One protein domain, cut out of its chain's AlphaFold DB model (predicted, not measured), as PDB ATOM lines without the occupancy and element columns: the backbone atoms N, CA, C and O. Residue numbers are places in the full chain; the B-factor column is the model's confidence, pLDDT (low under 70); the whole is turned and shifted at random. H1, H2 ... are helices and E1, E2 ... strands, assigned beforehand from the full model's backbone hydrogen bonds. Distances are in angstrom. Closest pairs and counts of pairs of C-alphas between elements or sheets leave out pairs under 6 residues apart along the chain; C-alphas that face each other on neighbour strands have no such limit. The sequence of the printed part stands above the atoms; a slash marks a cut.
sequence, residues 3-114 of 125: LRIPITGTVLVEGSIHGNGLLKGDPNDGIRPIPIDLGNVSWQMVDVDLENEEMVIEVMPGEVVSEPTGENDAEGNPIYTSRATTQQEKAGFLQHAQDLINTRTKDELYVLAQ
ATOM      1  N   LEU A   3     167.542 207.802 200.578       96.62
ATOM      2  CA  LEU A   3     167.756 208.237 199.192       96.62
ATOM      3  C   LEU A   3     169.221 208.045 198.783       96.62
ATOM      4  O   LEU A   3     170.113 207.991 199.629       96.62
ATOM      5  N   ARG A   4     169.459 207.961 197.471       96.44
ATOM      6  CA  ARG A   4     170.791 207.877 196.858       96.44
ATOM      7  C   ARG A   4     171.024 209.112 196.002       96.44
ATOM      8  O   ARG A   4     170.260 209.361 195.075       96.44
ATOM      9  N   ILE A   5     172.053 209.890 196.322       95.75
ATOM     10  CA  ILE A   5     172.386 211.130 195.613       95.75
ATOM     11  C   ILE A   5     173.754 210.976 194.946       95.75
ATOM     12  O   ILE A   5     174.680 210.502 195.598       95.75
ATOM     13  N   PRO A   6     173.925 211.392 193.680       96.62
ATOM     14  CA  PRO A   6     175.229 211.364 193.032       96.62
ATOM     15  C   PRO A   6     176.288 212.173 193.791       96.62
ATOM     16  O   PRO A   6     175.992 213.197 194.414       96.62
ATOM     17  N   ILE A   7     177.542 211.742 193.708       96.12
ATOM     18  CA  ILE A   7     178.668 212.430 194.351       96.12
ATOM     19  C   ILE A   7     179.556 213.147 193.336       96.12
ATOM     20  O   ILE A   7     179.691 212.755 192.185       96.12
ATOM     21  N   THR A   8     180.196 214.218 193.778       94.62
ATOM     22  CA  THR A   8     181.164 215.000 193.005       94.62
ATOM     23  C   THR A   8     182.472 215.129 193.784       94.62
ATOM     24  O   THR A   8     182.564 214.695 194.932       94.62
ATOM     25  N   GLY A   9     183.479 215.733 193.160       91.94
ATOM     26  CA  GLY A   9     184.824 215.897 193.702       91.94
ATOM     27  C   GLY A   9     185.843 214.989 193.023       91.94
ATOM     28  O   GLY A   9     185.602 214.458 191.937       91.94
ATOM     29  N   THR A  10     186.985 214.804 193.672       89.88
ATOM     30  CA  THR A  10     188.120 214.029 193.180       89.88
ATOM     31  C   THR A  10     188.482 212.936 194.182       89.88
ATOM     32  O   THR A  10     188.722 213.202 195.358       89.88
ATOM     33  N   VAL A  11     188.538 211.689 193.713       85.00
ATOM     34  CA  VAL A  11     189.035 210.566 194.515       85.00
ATOM     35  C   VAL A  11     190.550 210.701 194.650       85.00
ATOM     36  O   VAL A  11     191.250 210.797 193.644       85.00
ATOM     37  N   LEU A  12     191.066 210.681 195.878       82.12
ATOM     38  CA  LEU A  12     192.503 210.565 196.118       82.12
ATOM     39  C   LEU A  12     192.893 209.087 196.062       82.12
ATOM     40  O   LEU A  12     192.328 208.274 196.790       82.12
ATOM     41  N   VAL A  13     193.852 208.743 195.205       75.19
ATOM     42  CA  VAL A  13     194.401 207.380 195.114       75.19
ATOM     43  C   VAL A  13     195.895 207.403 195.383       75.19
ATOM     44  O   VAL A  13     196.584 208.344 194.995       75.19
ATOM     45  N   GLU A  14     196.413 206.367 196.029       66.75
ATOM     46  CA  GLU A  14     197.857 206.180 196.162       66.75
ATOM     47  C   GLU A  14     198.475 205.895 194.779       66.75
ATOM     48  O   GLU A  14     197.949 205.103 193.992       66.75
ATOM     49  N   GLY A  15     199.556 206.594 194.433       61.38
ATOM     50  CA  GLY A  15     200.276 206.382 193.180       61.38
ATOM     51  C   GLY A  15     201.046 205.060 193.190       61.38
ATOM     52  O   GLY A  15     201.891 204.887 194.048       61.38
ATOM     53  N   SER A  16     200.760 204.185 192.212       56.69
ATOM     54  CA  SER A  16     201.262 202.805 192.019       56.69
ATOM     55  C   SER A  16     201.270 201.894 193.263       56.69
ATOM     56  O   SER A  16     201.638 202.263 194.365       56.69
ATOM     57  N   ILE A  17     200.916 200.617 193.067       54.34
ATOM     58  CA  ILE A  17     200.746 199.595 194.130       54.34
ATOM     59  C   ILE A  17     202.045 199.386 194.964       54.34
ATOM     60  O   ILE A  17     202.030 198.771 196.029       54.34
ATOM     61  N   HIS A  18     203.174 199.930 194.489       50.72
ATOM     62  CA  HIS A  18     204.493 199.925 195.126       50.72
ATOM     63  C   HIS A  18     205.196 201.310 195.146       50.72
ATOM     64  O   HIS A  18     206.413 201.360 195.321       50.72
ATOM     65  N   GLY A  19     204.498 202.431 194.914       50.53
ATOM     66  CA  GLY A  19     205.122 203.736 194.640       50.53
ATOM     67  C   GLY A  19     205.026 204.771 195.762       50.53
ATOM     68  O   GLY A  19     204.017 205.437 195.902       50.53
ATOM     69  N   ASN A  20     206.123 205.001 196.489       56.50
ATOM     70  CA  ASN A  20     206.488 206.211 197.261       56.50
ATOM     71  C   ASN A  20     205.461 206.892 198.218       56.50
ATOM     72  O   ASN A  20     205.835 207.879 198.848       56.50
ATOM     73  N   GLY A  21     204.213 206.428 198.354       60.69
ATOM     74  CA  GLY A  21     203.169 207.031 199.196       60.69
ATOM     75  C   GLY A  21     202.583 208.354 198.676       60.69
ATOM     76  O   GLY A  21     201.993 209.111 199.447       60.69
ATOM     77  N   LEU A  22     202.761 208.690 197.391       66.12
ATOM     78  CA  LEU A  22     202.264 209.952 196.827       66.12
ATOM     79  C   LEU A  22     200.797 209.821 196.403       66.12
ATOM     80  O   LEU A  22     200.476 209.078 195.475       66.12
ATOM     81  N   LEU A  23     199.907 210.578 197.048       69.31
ATOM     82  CA  LEU A  23     198.498 210.667 196.660       69.31
ATOM     83  C   LEU A  23     198.355 211.433 195.335       69.31
ATOM     84  O   LEU A  23     198.827 212.562 195.203       69.31
ATOM     85  N   LYS A  24     197.674 210.833 194.357       71.88
ATOM     86  CA  LYS A  24     197.246 211.480 193.111       71.88
ATOM     87  C   LYS A  24     195.807 211.986 193.267       71.88
ATOM     88  O   LYS A  24     194.925 211.217 193.647       71.88
ATOM     89  N   GLY A  25     195.570 213.257 192.937       75.12
ATOM     90  CA  GLY A  25     194.258 213.922 192.961       75.12
ATOM     91  C   GLY A  25     194.339 215.361 193.492       75.12
ATOM     92  O   GLY A  25     195.436 215.877 193.696       75.12
ATOM     93  N   ASP A  26     193.189 216.011 193.693       80.44
ATOM     94  CA  ASP A  26     193.105 217.352 194.291       80.44
ATOM     95  C   ASP A  26     192.584 217.251 195.736       80.44
ATOM     96  O   ASP A  26     191.394 216.989 195.934       80.44
ATOM     97  N   PRO A  27     193.435 217.451 196.761       80.06
ATOM     98  CA  PRO A  27     193.018 217.366 198.159       80.06
ATOM     99  C   PRO A  27     192.045 218.480 198.571       80.06
ATOM    100  O   PRO A  27     191.402 218.360 199.611       80.06
ATOM    101  N   ASN A  28     191.909 219.542 197.771       87.44
ATOM    102  CA  ASN A  28     190.962 220.627 198.028       87.44
ATOM    103  C   ASN A  28     189.580 220.366 197.405       87.44
ATOM    104  O   ASN A  28     188.636 221.104 197.684       87.44
ATOM    105  N   ASP A  29     189.438 219.318 196.587       86.88
ATOM    106  CA  ASP A  29     188.190 218.940 195.920       86.88
ATOM    107  C   ASP A  29     187.699 217.571 196.410       86.88
ATOM    108  O   ASP A  29     187.600 216.611 195.651       86.88
ATOM    109  N   GLY A  30     187.396 217.467 197.705       88.50
ATOM    110  CA  GLY A  30     186.973 216.211 198.332       88.50
ATOM    111  C   GLY A  30     185.614 215.680 197.854       88.50
ATOM    112  O   GLY A  30     184.761 216.427 197.364       88.50
ATOM    113  N   ILE A  31     185.400 214.375 198.038       91.75
ATOM    114  CA  ILE A  31     184.144 213.688 197.699       91.75
ATOM    115  C   ILE A  31     182.992 214.249 198.538       91.75
ATOM    116  O   ILE A  31     183.085 214.327 199.762       91.75
ATOM    117  N   ARG A  32     181.898 214.633 197.880       92.94
ATOM    118  CA  ARG A  32     180.707 215.223 198.514       92.94
ATOM    119  C   ARG A  32     179.459 214.961 197.671       92.94
ATOM    120  O   ARG A  32     179.603 214.766 196.463       92.94
ATOM    121  N   PRO A  33     178.243 214.979 198.242       94.69
ATOM    122  CA  PRO A  33     177.036 214.893 197.431       94.69
ATOM    123  C   PRO A  33     176.925 216.141 196.550       94.69
ATOM    124  O   PRO A  33     177.403 217.224 196.910       94.69
ATOM    125  N   ILE A  34     176.294 216.010 195.386       95.12
ATOM    126  CA  ILE A  34     175.940 217.193 194.602       95.12
ATOM    127  C   ILE A  34     174.943 218.070 195.387       95.12
ATOM    128  O   ILE A  34     174.061 217.539 196.063       95.12
ATOM    129  N   PRO A  35     175.070 219.409 195.328       92.50
ATOM    130  CA  PRO A  35     174.163 220.306 196.024       92.50
ATOM    131  C   PRO A  35     172.811 220.306 195.310       92.50
ATOM    132  O   PRO A  35     172.659 220.909 194.250       92.50
ATOM    133  N   ILE A  36     171.843 219.614 195.899       92.19
ATOM    134  CA  ILE A  36     170.449 219.593 195.460       92.19
ATOM    135  C   ILE A  36     169.589 220.061 196.626       92.19
ATOM    136  O   ILE A  36     169.732 219.570 197.745       92.19
ATOM    137  N   ASP A  37     168.693 221.002 196.347       93.12
ATOM    138  CA  ASP A  37     167.651 221.396 197.286       93.12
ATOM    139  C   ASP A  37     166.571 220.308 197.334       93.12
ATOM    140  O   ASP A  37     165.854 220.093 196.359       93.12
ATOM    141  N   LEU A  38     166.492 219.593 198.457       95.06
ATOM    142  CA  LEU A  38     165.498 218.543 198.701       95.06
ATOM    143  C   LEU A  38     164.184 219.104 199.287       95.06
ATOM    144  O   LEU A  38     163.291 218.330 199.640       95.06
ATOM    145  N   GLY A  39     164.060 220.428 199.413       94.94
ATOM    146  CA  GLY A  39     162.934 221.105 200.044       94.94
ATOM    147  C   GLY A  39     163.043 221.140 201.570       94.94
ATOM    148  O   GLY A  39     164.133 221.126 202.141       94.94
ATOM    149  N   ASN A  40     161.896 221.191 202.257       96.19
ATOM    150  CA  ASN A  40     161.836 221.296 203.720       96.19
ATOM    151  C   ASN A  40     162.090 219.946 204.416       96.19
ATOM    152  O   ASN A  40     161.204 219.355 205.042       96.19
ATOM    153  N   VAL A  41     163.309 219.437 204.270       97.06
ATOM    154  CA  VAL A  41     163.795 218.203 204.890       97.06
ATOM    155  C   VAL A  41     165.187 218.427 205.469       97.06
ATOM    156  O   VAL A  41     165.958 219.252 204.984       97.06
ATOM    157  N   SER A  42     165.533 217.657 206.492       96.31
ATOM    158  CA  SER A  42     166.915 217.490 206.929       96.31
ATOM    159  C   SER A  42     167.432 216.135 206.464       96.31
ATOM    160  O   SER A  42     166.661 215.206 206.203       96.31
ATOM    161  N   TRP A  43     168.747 216.010 206.333       96.75
ATOM    162  CA  TRP A  43     169.358 214.746 205.957       96.75
ATOM    163  C   TRP A  43     170.700 214.545 206.642       96.75
ATOM    164  O   TRP A  43     171.370 215.499 207.038       96.75
ATOM    165  N   GLN A  44     171.086 213.282 206.759       96.56
ATOM    166  CA  GLN A  44     172.401 212.869 207.224       96.56
ATOM    167  C   GLN A  44     172.979 211.800 206.301       96.56
ATOM    168  O   GLN A  44     172.242 211.004 205.716       96.56
ATOM    169  N   MET A  45     174.301 211.796 206.159       95.62
ATOM    170  CA  MET A  45     175.008 210.751 205.425       95.62
ATOM    171  C   MET A  45     174.963 209.448 206.222       95.62
ATOM    172  O   MET A  45     175.285 209.433 207.408       95.62
ATOM    173  N   VAL A  46     174.602 208.364 205.542       97.00
ATOM    174  CA  VAL A  46     174.620 207.004 206.090       97.00
ATOM    175  C   VAL A  46     175.798 206.222 205.523       97.00
ATOM    176  O   VAL A  46     176.487 205.536 206.271       97.00
ATOM    177  N   ASP A  47     176.034 206.335 204.214       96.31
ATOM    178  CA  ASP A  47     177.070 205.573 203.513       96.31
ATOM    179  C   ASP A  47     177.510 206.272 202.214       96.31
ATOM    180  O   ASP A  47     176.835 207.182 201.719       96.31
ATOM    181  N   VAL A  48     178.632 205.831 201.645       94.31
ATOM    182  CA  VAL A  48     179.145 206.271 200.344       94.31
ATOM    183  C   VAL A  48     179.504 205.058 199.493       94.31
ATOM    184  O   VAL A  48     180.413 204.294 199.803       94.31
ATOM    185  N   ASP A  49     178.831 204.943 198.357       93.50
ATOM    186  CA  ASP A  49     179.053 203.924 197.345       93.50
ATOM    187  C   ASP A  49     179.919 204.508 196.221       93.50
ATOM    188  O   ASP A  49     179.439 205.153 195.285       93.50
ATOM    189  N   LEU A  50     181.234 204.312 196.332       90.00
ATOM    190  CA  LEU A  50     182.189 204.794 195.333       90.00
ATOM    191  C   LEU A  50     182.143 203.999 194.026       90.00
ATOM    192  O   LEU A  50     182.643 204.490 193.018       90.00
ATOM    193  N   GLU A  51     181.589 202.787 194.007       90.00
ATOM    194  CA  GLU A  51     181.445 202.012 192.771       90.00
ATOM    195  C   GLU A  51     180.348 202.626 191.905       90.00
ATOM    196  O   GLU A  51     180.580 202.931 190.735       90.00
ATOM    197  N   ASN A  52     179.198 202.911 192.520       92.56
ATOM    198  CA  ASN A  52     178.069 203.546 191.855       92.56
ATOM    199  C   ASN A  52     178.155 205.077 191.833       92.56
ATOM    200  O   ASN A  52     177.335 205.708 191.175       92.56
ATOM    201  N   GLU A  53     179.138 205.695 192.487       94.31
ATOM    202  CA  GLU A  53     179.291 207.156 192.577       94.31
ATOM    203  C   GLU A  53     178.074 207.832 193.228       94.31
ATOM    204  O   GLU A  53     177.528 208.821 192.727       94.31
ATOM    205  N   GLU A  54     177.640 207.277 194.358       96.12
ATOM    206  CA  GLU A  54     176.457 207.705 195.099       96.12
ATOM    207  C   GLU A  54     176.738 207.826 196.597       96.12
ATOM    208  O   GLU A  54     177.518 207.082 197.179       96.12
ATOM    209  N   MET A  55     176.055 208.763 197.241       96.44
ATOM    210  CA  MET A  55     175.957 208.882 198.686       96.44
ATOM    211  C   MET A  55     174.574 208.409 199.108       96.44
ATOM    212  O   MET A  55     173.561 208.852 198.564       96.44
ATOM    213  N   VAL A  56     174.538 207.524 200.097       96.88
ATOM    214  CA  VAL A  56     173.305 207.083 200.738       96.88
ATOM    215  C   VAL A  56     173.017 208.037 201.887       96.88
ATOM    216  O   VAL A  56     173.836 208.195 202.795       96.88
ATOM    217  N   ILE A  57     171.850 208.670 201.851       96.88
ATOM    218  CA  ILE A  57     171.409 209.604 202.883       96.88
ATOM    219  C   ILE A  57     170.127 209.118 203.545       96.88
ATOM    220  O   ILE A  57     169.254 208.531 202.902       96.88
ATOM    221  N   GLU A  58     169.995 209.416 204.831       97.88
ATOM    222  CA  GLU A  58     168.728 209.333 205.541       97.88
ATOM    223  C   GLU A  58     168.098 210.720 205.610       97.88
ATOM    224  O   GLU A  58     168.696 211.663 206.118       97.88
ATOM    225  N   VAL A  59     166.876 210.821 205.097       97.56
ATOM    226  CA  VAL A  59     166.076 212.041 205.020       97.56
ATOM    227  C   VAL A  59     164.953 212.005 206.047       97.56
ATOM    228  O   VAL A  59     164.208 211.017 206.142       97.56
ATOM    229  N   MET A  60     164.816 213.108 206.774       98.06
ATOM    230  CA  MET A  60     163.806 213.360 207.796       98.06
ATOM    231  C   MET A  60     162.998 214.607 207.405       98.06
ATOM    232  O   MET A  60     163.574 215.586 206.928       98.06
ATOM    233  N   PRO A  61     161.666 214.602 207.568       97.75
ATOM    234  CA  PRO A  61     160.856 215.758 207.211       97.75
ATOM    235  C   PRO A  61     161.116 216.924 208.166       97.75
ATOM    236  O   PRO A  61     161.327 216.710 209.361       97.75
ATOM    237  N   GLY A  62     161.024 218.154 207.659       96.19
ATOM    238  CA  GLY A  62     161.077 219.352 208.487       96.19
ATOM    239  C   GLY A  62     159.978 219.358 209.554       96.19
ATOM    240  O   GLY A  62     158.843 218.928 209.323       96.19
ATOM    241  N   GLU A  63     160.311 219.851 210.744       96.31
ATOM    242  CA  GLU A  63     159.377 219.924 211.877       96.31
ATOM    243  C   GLU A  63     158.583 221.229 211.924       96.31
ATOM    244  O   GLU A  63     157.556 221.311 212.597       96.31
ATOM    245  N   VAL A  64     159.050 222.242 211.195       96.38
ATOM    246  CA  VAL A  64     158.495 223.593 211.192       96.38
ATOM    247  C   VAL A  64     158.351 224.077 209.753       96.38
ATOM    248  O   VAL A  64     159.179 223.769 208.894       96.38
ATOM    249  N   VAL A  65     157.286 224.826 209.489       94.75
ATOM    250  CA  VAL A  65     157.105 225.607 208.262       94.75
ATOM    251  C   VAL A  65     157.015 227.078 208.610       94.75
ATOM    252  O   VAL A  65     156.444 227.440 209.641       94.75
ATOM    253  N   SER A  66     157.577 227.907 207.735       93.44
ATOM    254  CA  SER A  66     157.460 229.358 207.804       93.44
ATOM    255  C   SER A  66     156.467 229.832 206.756       93.44
ATOM    256  O   SER A  66     156.615 229.535 205.572       93.44
ATOM    257  N   GLU A  67     155.459 230.573 207.196       91.12
ATOM    258  CA  GLU A  67     154.376 231.080 206.359       91.12
ATOM    259  C   GLU A  67     154.355 232.609 206.427       91.12
ATOM    260  O   GLU A  67     154.559 233.174 207.508       91.12
ATOM    261  N   PRO A  68     154.136 233.308 205.300       90.88
ATOM    262  CA  PRO A  68     153.978 234.752 205.325       90.88
ATOM    263  C   PRO A  68     152.707 235.105 206.100       90.88
ATOM    264  O   PRO A  68     151.642 234.532 205.879       90.88
ATOM    265  N   THR A  69     152.814 236.082 206.991       91.12
ATOM    266  CA  THR A  69     151.677 236.583 207.782       91.12
ATOM    267  C   THR A  69     150.711 237.436 206.957       91.12
ATOM    268  O   THR A  69     149.573 237.646 207.362       91.12
ATOM    269  N   GLY A  70     151.155 237.916 205.790       90.88
ATOM    270  CA  GLY A  70     150.452 238.914 204.980       90.88
ATOM    271  C   GLY A  70     150.819 240.359 205.336       90.88
ATOM    272  O   GLY A  70     150.354 241.279 204.666       90.88
ATOM    273  N   GLU A  71     151.670 240.561 206.344       94.56
ATOM    274  CA  GLU A  71     152.188 241.864 206.764       94.56
ATOM    275  C   GLU A  71     153.641 242.054 206.308       94.56
ATOM    276  O   GLU A  71     154.372 241.081 206.104       94.56
ATOM    277  N   ASN A  72     154.064 243.314 206.176       96.31
ATOM    278  CA  ASN A  72     155.451 243.689 205.913       96.31
ATOM    279  C   ASN A  72     156.024 244.451 207.116       96.31
ATOM    280  O   ASN A  72     155.295 245.165 207.805       96.31
ATOM    281  N   ASP A  73     157.327 244.319 207.348       93.88
ATOM    282  CA  ASP A  73     158.056 245.096 208.345       93.88
ATOM    283  C   ASP A  73     158.217 246.572 207.922       93.88
ATOM    284  O   ASP A  73     157.763 247.005 206.858       93.88
ATOM    285  N   ALA A  74     158.870 247.375 208.768       93.62
ATOM    286  CA  ALA A  74     159.099 248.797 208.503       93.62
ATOM    287  C   ALA A  74     159.987 249.066 207.268       93.62
ATOM    288  O   ALA A  74     159.994 250.185 206.756       93.62
ATOM    289  N   GLU A  75     160.720 248.059 206.795       94.88
ATOM    290  CA  GLU A  75     161.604 248.109 205.627       94.88
ATOM    291  C   GLU A  75     160.913 247.572 204.358       94.88
ATOM    292  O   GLU A  75     161.468 247.660 203.263       94.88
ATOM    293  N   GLY A  76     159.676 247.076 204.482       93.38
ATOM    294  CA  GLY A  76     158.882 246.535 203.385       93.38
ATOM    295  C   GLY A  76     159.118 245.049 203.107       93.38
ATOM    296  O   GLY A  76     158.621 244.555 202.093       93.38
ATOM    297  N   ASN A  77     159.834 244.327 203.974       94.56
ATOM    298  CA  ASN A  77     160.034 242.887 203.826       94.56
ATOM    299  C   ASN A  77     158.856 242.107 204.433       94.56
ATOM    300  O   ASN A  77     158.357 242.492 205.491       94.56
ATOM    301  N   PRO A  78     158.423 240.991 203.821       93.94
ATOM    302  CA  PRO A  78     157.351 240.169 204.372       93.94
ATOM    303  C   PRO A  78     157.720 239.589 205.741       93.94
ATOM    304  O   PRO A  78     158.793 239.012 205.925       93.94
ATOM    305  N   ILE A  79     156.796 239.702 206.696       95.00
ATOM    306  CA  ILE A  79     156.911 239.096 208.023       95.00
ATOM    307  C   ILE A  79     156.426 237.652 207.943       95.00
ATOM    308  O   ILE A  79     155.316 237.376 207.474       95.00
ATOM    309  N   TYR A  80     157.231 236.729 208.461       94.62
ATOM    310  CA  TYR A  80     156.913 235.305 208.510       94.62
ATOM    311  C   TYR A  80     156.587 234.863 209.933       94.62
ATOM    312  O   TYR A  80     157.184 235.335 210.901       94.62
ATOM    313  N   THR A  81     155.666 233.913 210.048       94.88
ATOM    314  CA  THR A  81     155.412 233.164 211.279       94.88
ATOM    315  C   THR A  81     155.786 231.706 211.077       94.88
ATOM    316  O   THR A  81     155.738 231.193 209.959       94.88
ATOM    317  N   SER A  82     156.158 231.029 212.156       95.75
ATOM    318  CA  SER A  82     156.535 229.622 212.125       95.75
ATOM    319  C   SER A  82     155.531 228.781 212.900       95.75
ATOM    320  O   SER A  82     155.119 229.142 214.003       95.75
ATOM    321  N   ARG A  83     155.165 227.624 212.345       95.31
ATOM    322  CA  ARG A  83     154.309 226.635 213.013       95.31
ATOM    323  C   ARG A  83     154.834 225.220 212.819       95.31
ATOM    324  O   ARG A  83     155.574 224.949 211.875       95.31
ATOM    325  N   ALA A  84     154.407 224.311 213.690       97.19
ATOM    326  CA  ALA A  84     154.705 222.892 213.539       97.19
ATOM    327  C   ALA A  84     154.111 222.331 212.235       97.19
ATOM    328  O   ALA A  84     153.015 222.717 211.808       97.19
ATOM    329  N   THR A  85     154.831 221.397 211.622       97.00
ATOM    330  CA  THR A  85     154.385 220.703 210.414       97.00
ATOM    331  C   THR A  85     153.332 219.653 210.732       97.00
ATOM    332  O   THR A  85     153.449 218.867 211.677       97.00
ATOM    333  N   THR A  86     152.287 219.618 209.910       97.31
ATOM    334  CA  THR A  86     151.263 218.573 209.957       97.31
ATOM    335  C   THR A  86     151.816 217.251 209.419       97.31
ATOM    336  O   THR A  86     152.793 217.217 208.671       97.31
ATOM    337  N   GLN A  87     151.173 216.129 209.754       97.44
ATOM    338  CA  GLN A  87     151.577 214.815 209.227       97.44
ATOM    339  C   GLN A  87     151.480 214.740 207.696       97.44
ATOM    340  O   GLN A  87     152.324 214.119 207.053       97.44
ATOM    341  N   GLN A  88     150.483 215.409 207.109       97.62
ATOM    342  CA  GLN A  88     150.325 215.483 205.659       97.62
ATOM    343  C   GLN A  88     151.476 216.259 205.005       97.62
ATOM    344  O   GLN A  88     152.012 215.808 203.998       97.62
ATOM    345  N   GLU A  89     151.898 217.380 205.593       97.50
ATOM    346  CA  GLU A  89     153.057 218.143 205.109       97.50
ATOM    347  C   GLU A  89     154.352 217.347 205.240       97.50
ATOM    348  O   GLU A  89     155.123 217.291 204.288       97.50
ATOM    349  N   LYS A  90     154.563 216.658 206.370       97.88
ATOM    350  CA  LYS A  90     155.726 215.778 206.556       97.88
ATOM    351  C   LYS A  90     155.807 214.713 205.462       97.88
ATOM    352  O   LYS A  90     156.871 214.519 204.878       97.88
ATOM    353  N   ALA A  91     154.689 214.053 205.159       97.62
ATOM    354  CA  ALA A  91     154.618 213.092 204.059       97.62
ATOM    355  C   ALA A  91     154.885 213.762 202.702       97.62
ATOM    356  O   ALA A  91     155.645 213.227 201.899       97.62
ATOM    357  N   GLY A  92     154.328 214.955 202.474       97.69
ATOM    358  CA  GLY A  92     154.549 215.742 201.262       97.69
ATOM    359  C   GLY A  92     156.012 216.138 201.047       97.69
ATOM    360  O   GLY A  92     156.508 216.015 199.932       97.69
ATOM    361  N   PHE A  93     156.734 216.547 202.095       97.62
ATOM    362  CA  PHE A  93     158.159 216.887 201.999       97.62
ATOM    363  C   PHE A  93     159.015 215.673 201.650       97.62
ATOM    364  O   PHE A  93     159.893 215.762 200.794       97.62
ATOM    365  N   LEU A  94     158.731 214.523 202.267       97.88
ATOM    366  CA  LEU A  94     159.424 213.280 201.933       97.88
ATOM    367  C   LEU A  94     159.122 212.838 200.501       97.88
ATOM    368  O   LEU A  94     160.049 212.477 199.779       97.88
ATOM    369  N   GLN A  95     157.860 212.912 200.073       97.62
ATOM    370  CA  GLN A  95     157.478 212.571 198.703       97.62
ATOM    371  C   GLN A  95     158.154 213.500 197.696       97.62
ATOM    372  O   GLN A  95     158.707 213.026 196.713       97.62
ATOM    373  N   HIS A  96     158.188 214.805 197.969       96.69
ATOM    374  CA  HIS A  96     158.867 215.775 197.116       96.69
ATOM    375  C   HIS A  96     160.356 215.447 196.947       96.69
ATOM    376  O   HIS A  96     160.844 215.375 195.818       96.69
ATOM    377  N   ALA A  97     161.067 215.190 198.051       96.81
ATOM    378  CA  ALA A  97     162.475 214.801 198.009       96.81
ATOM    379  C   ALA A  97     162.680 213.485 197.235       96.81
ATOM    380  O   ALA A  97     163.620 213.362 196.449       96.81
ATOM    381  N   GLN A  98     161.788 212.509 197.424       96.88
ATOM    382  CA  GLN A  98     161.830 211.239 196.707       96.88
ATOM    383  C   GLN A  98     161.604 211.421 195.204       96.88
ATOM    384  O   GLN A  98     162.379 210.895 194.408       96.88
ATOM    385  N   ASP A  99     160.578 212.171 194.813       96.00
ATOM    386  CA  ASP A  99     160.244 212.429 193.415       96.00
ATOM    387  C   ASP A  99     161.376 213.185 192.728       96.00
ATOM    388  O   ASP A  99     161.736 212.860 191.597       96.00
ATOM    389  N   LEU A 100     161.994 214.153 193.410       94.44
ATOM    390  CA  LEU A 100     163.103 214.922 192.857       94.44
ATOM    391  C   LEU A 100     164.254 214.012 192.403       94.44
ATOM    392  O   LEU A 100     164.775 214.190 191.300       94.44
ATOM    393  N   ILE A 101     164.604 213.028 193.234       94.56
ATOM    394  CA  ILE A 101     165.700 212.094 192.976       94.56
ATOM    395  C   ILE A 101     165.277 210.970 192.024       94.56
ATOM    396  O   ILE A 101     165.963 210.716 191.041       94.56
ATOM    397  N   ASN A 102     164.137 210.322 192.267       92.69
ATOM    398  CA  ASN A 102     163.751 209.097 191.558       92.69
ATOM    399  C   ASN A 102     163.162 209.339 190.163       92.69
ATOM    400  O   ASN A 102     163.129 208.414 189.353       92.69
ATOM    401  N   THR A 103     162.693 210.554 189.863       93.25
ATOM    402  CA  THR A 103     162.196 210.897 188.516       93.25
ATOM    403  C   THR A 103     163.294 211.362 187.563       93.25
ATOM    404  O   THR A 103     163.002 211.658 186.406       93.25
ATOM    405  N   ARG A 104     164.548 211.432 188.029       93.62
ATOM    406  CA  ARG A 104     165.695 211.897 187.247       93.62
ATOM    407  C   ARG A 104     166.763 210.826 187.159       93.62
ATOM    408  O   ARG A 104     167.024 210.069 188.088       93.62
ATOM    409  N   THR A 105     167.439 210.810 186.027       94.75
ATOM    410  CA  THR A 105     168.692 210.091 185.860       94.75
ATOM    411  C   THR A 105     169.817 210.799 186.616       94.75
ATOM    412  O   THR A 105     169.783 212.006 186.864       94.75
ATOM    413  N   LYS A 106     170.879 210.052 186.923       93.25
ATOM    414  CA  LYS A 106     172.113 210.591 187.512       93.25
ATOM    415  C   LYS A 106     172.670 211.783 186.721       93.25
ATOM    416  O   LYS A 106     173.099 212.767 187.313       93.25
ATOM    417  N   ASP A 107     172.612 211.721 185.393       93.81
ATOM    418  CA  ASP A 107     173.123 212.774 184.513       93.81
ATOM    419  C   ASP A 107     172.276 214.050 184.578       93.81
ATOM    420  O   ASP A 107     172.828 215.148 184.646       93.81
ATOM    421  N   GLU A 108     170.952 213.922 184.654       95.19
ATOM    422  CA  GLU A 108     170.057 215.065 184.864       95.19
ATOM    423  C   GLU A 108     170.275 215.717 186.229       95.19
ATOM    424  O   GLU A 108     170.245 216.942 186.335       95.19
ATOM    425  N   LEU A 109     170.544 214.921 187.268       94.56
ATOM    426  CA  LEU A 109     170.859 215.439 188.598       94.56
ATOM    427  C   LEU A 109     172.174 216.241 188.600       94.56
ATOM    428  O   LEU A 109     172.228 217.316 189.198       94.56
ATOM    429  N   TYR A 110     173.208 215.792 187.879       94.69
ATOM    430  CA  TYR A 110     174.444 216.572 187.706       94.69
ATOM    431  C   TYR A 110     174.212 217.899 186.973       94.69
ATOM    432  O   TYR A 110     174.755 218.929 187.385       94.69
ATOM    433  N   VAL A 111     173.397 217.887 185.912       93.94
ATOM    434  CA  VAL A 111     173.025 219.100 185.164       93.94
ATOM    435  C   VAL A 111     172.253 220.068 186.059       93.94
ATOM    436  O   VAL A 111     172.584 221.252 186.099       93.94
ATOM    437  N   LEU A 112     171.279 219.565 186.824       92.31
ATOM    438  CA  LEU A 112     170.477 220.357 187.756       92.31
ATOM    439  C   LEU A 112     171.348 221.034 188.822       92.31
ATOM    440  O   LEU A 112     171.202 222.226 189.074       92.31
ATOM    441  N   ALA A 113     172.282 220.285 189.412       93.25
ATOM    442  CA  ALA A 113     173.187 220.792 190.438       93.25
ATOM    443  C   ALA A 113     174.332 221.660 189.882       93.25
ATOM    444  O   ALA A 113     175.113 222.214 190.658       93.25
ATOM    445  N   GLN A 114     174.474 221.747 188.552       93.62
ATOM    446  CA  GLN A 114     175.587 222.412 187.864       93.62
ATOM    447  C   GLN A 114     176.955 221.949 188.390       93.62
ATOM    448  O   GLN A 114     177.877 222.744 188.601       93.62
TER     449      GLN A 114
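This is residues 3 to 114 of the 125 residues of an uncharacterized protein of marine sediment metagenome (UniProt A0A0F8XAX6). A small, strongly twisted sheet of three strands, E1, E3 and E2, has helix H1 along one face and the short helix H2 on the same face, beside E1. From this body two thin parts reach away at opposite ends: the hairpin E4 and E5, into which E3 runs on, and the loop around residues 13 to 24. The printed part has 112 residues with five named strands and then two named helices, in the order E1 E2 E3 E4 E5 H1 H2; both sheets, E1 - E3 - E2 and E4 - E5, are antiparallel, and the class is mixed, helices and strands. It is only just loose, close to extended, with a radius of gyration of the C-alphas of 19.9 A and spans of 67 by 33 by 23 A, the length coming from the hairpin and the loop.

E1, residues 3 to 8, begins at C-alpha 3 at (167.756, 208.237, 199.192) and measures 16.2 A. E2, residues 41 to 49, measures 22.2 A and bends by 61 degrees at residue 46. E3, residues 54 to 61, measures 21.3 A. E4, residues 64 to 72, measures 21.0 A and bends by 57 degrees at residue 69; E5, residues 78 to 84, measures 19.7 A. H1, residues 87 to 102, measures 22.2 A from C-alpha 87 at (151.577, 214.815, 209.227). H2, residues 106 to 112, measures 9.9 A and ends at C-alpha 112 at (170.477, 220.357, 187.756).

E3 is the inner strand, and E1 and E2 are edge strands. E1 and E3 are antiparallel, with N 5 and O 55 at 2.9 A, within hydrogen-bond range. The hairpin E2 and E3 has N 44 and O 58 at 3.0 A. H1 is on this sheet at a height of 8.3 A, over E1 and E3, and runs along the strands, at 6 degrees to E3 on the local plane; the closest C-alphas of H1 and E3 are those of Lys 90 and Pro 61, 5.2 A apart. H2 is on the same face, its closest C-alpha to E1 being Lys 106 to Pro 6, 6.4 A. H1 and H2 are close but not clearly touching, with C-alphas 101 and 109 at 7.5 A. E3 runs on into E4 at 63 degrees. The hairpin E4 and E5 has N 67 and O 81 at 2.8 A; E4 is apart from H1. In H1 and H2 every O i to N i+4 pair is within hydrogen-bond range.

The two C-alphas farthest apart, those of His 18 and Glu 71, are 68.0 A apart. The printed part has no cut. The link E1 to E2, 32 residues, is long; the other links are tight. Within it residues 13 to 14 pair with residues 23 to 24, antiparallel, and residues 32 to 33 pair with residues 7 to 8 of E1. The mean pLDDT of the printed part is 90.6, and residues 14 to 23 are under 70.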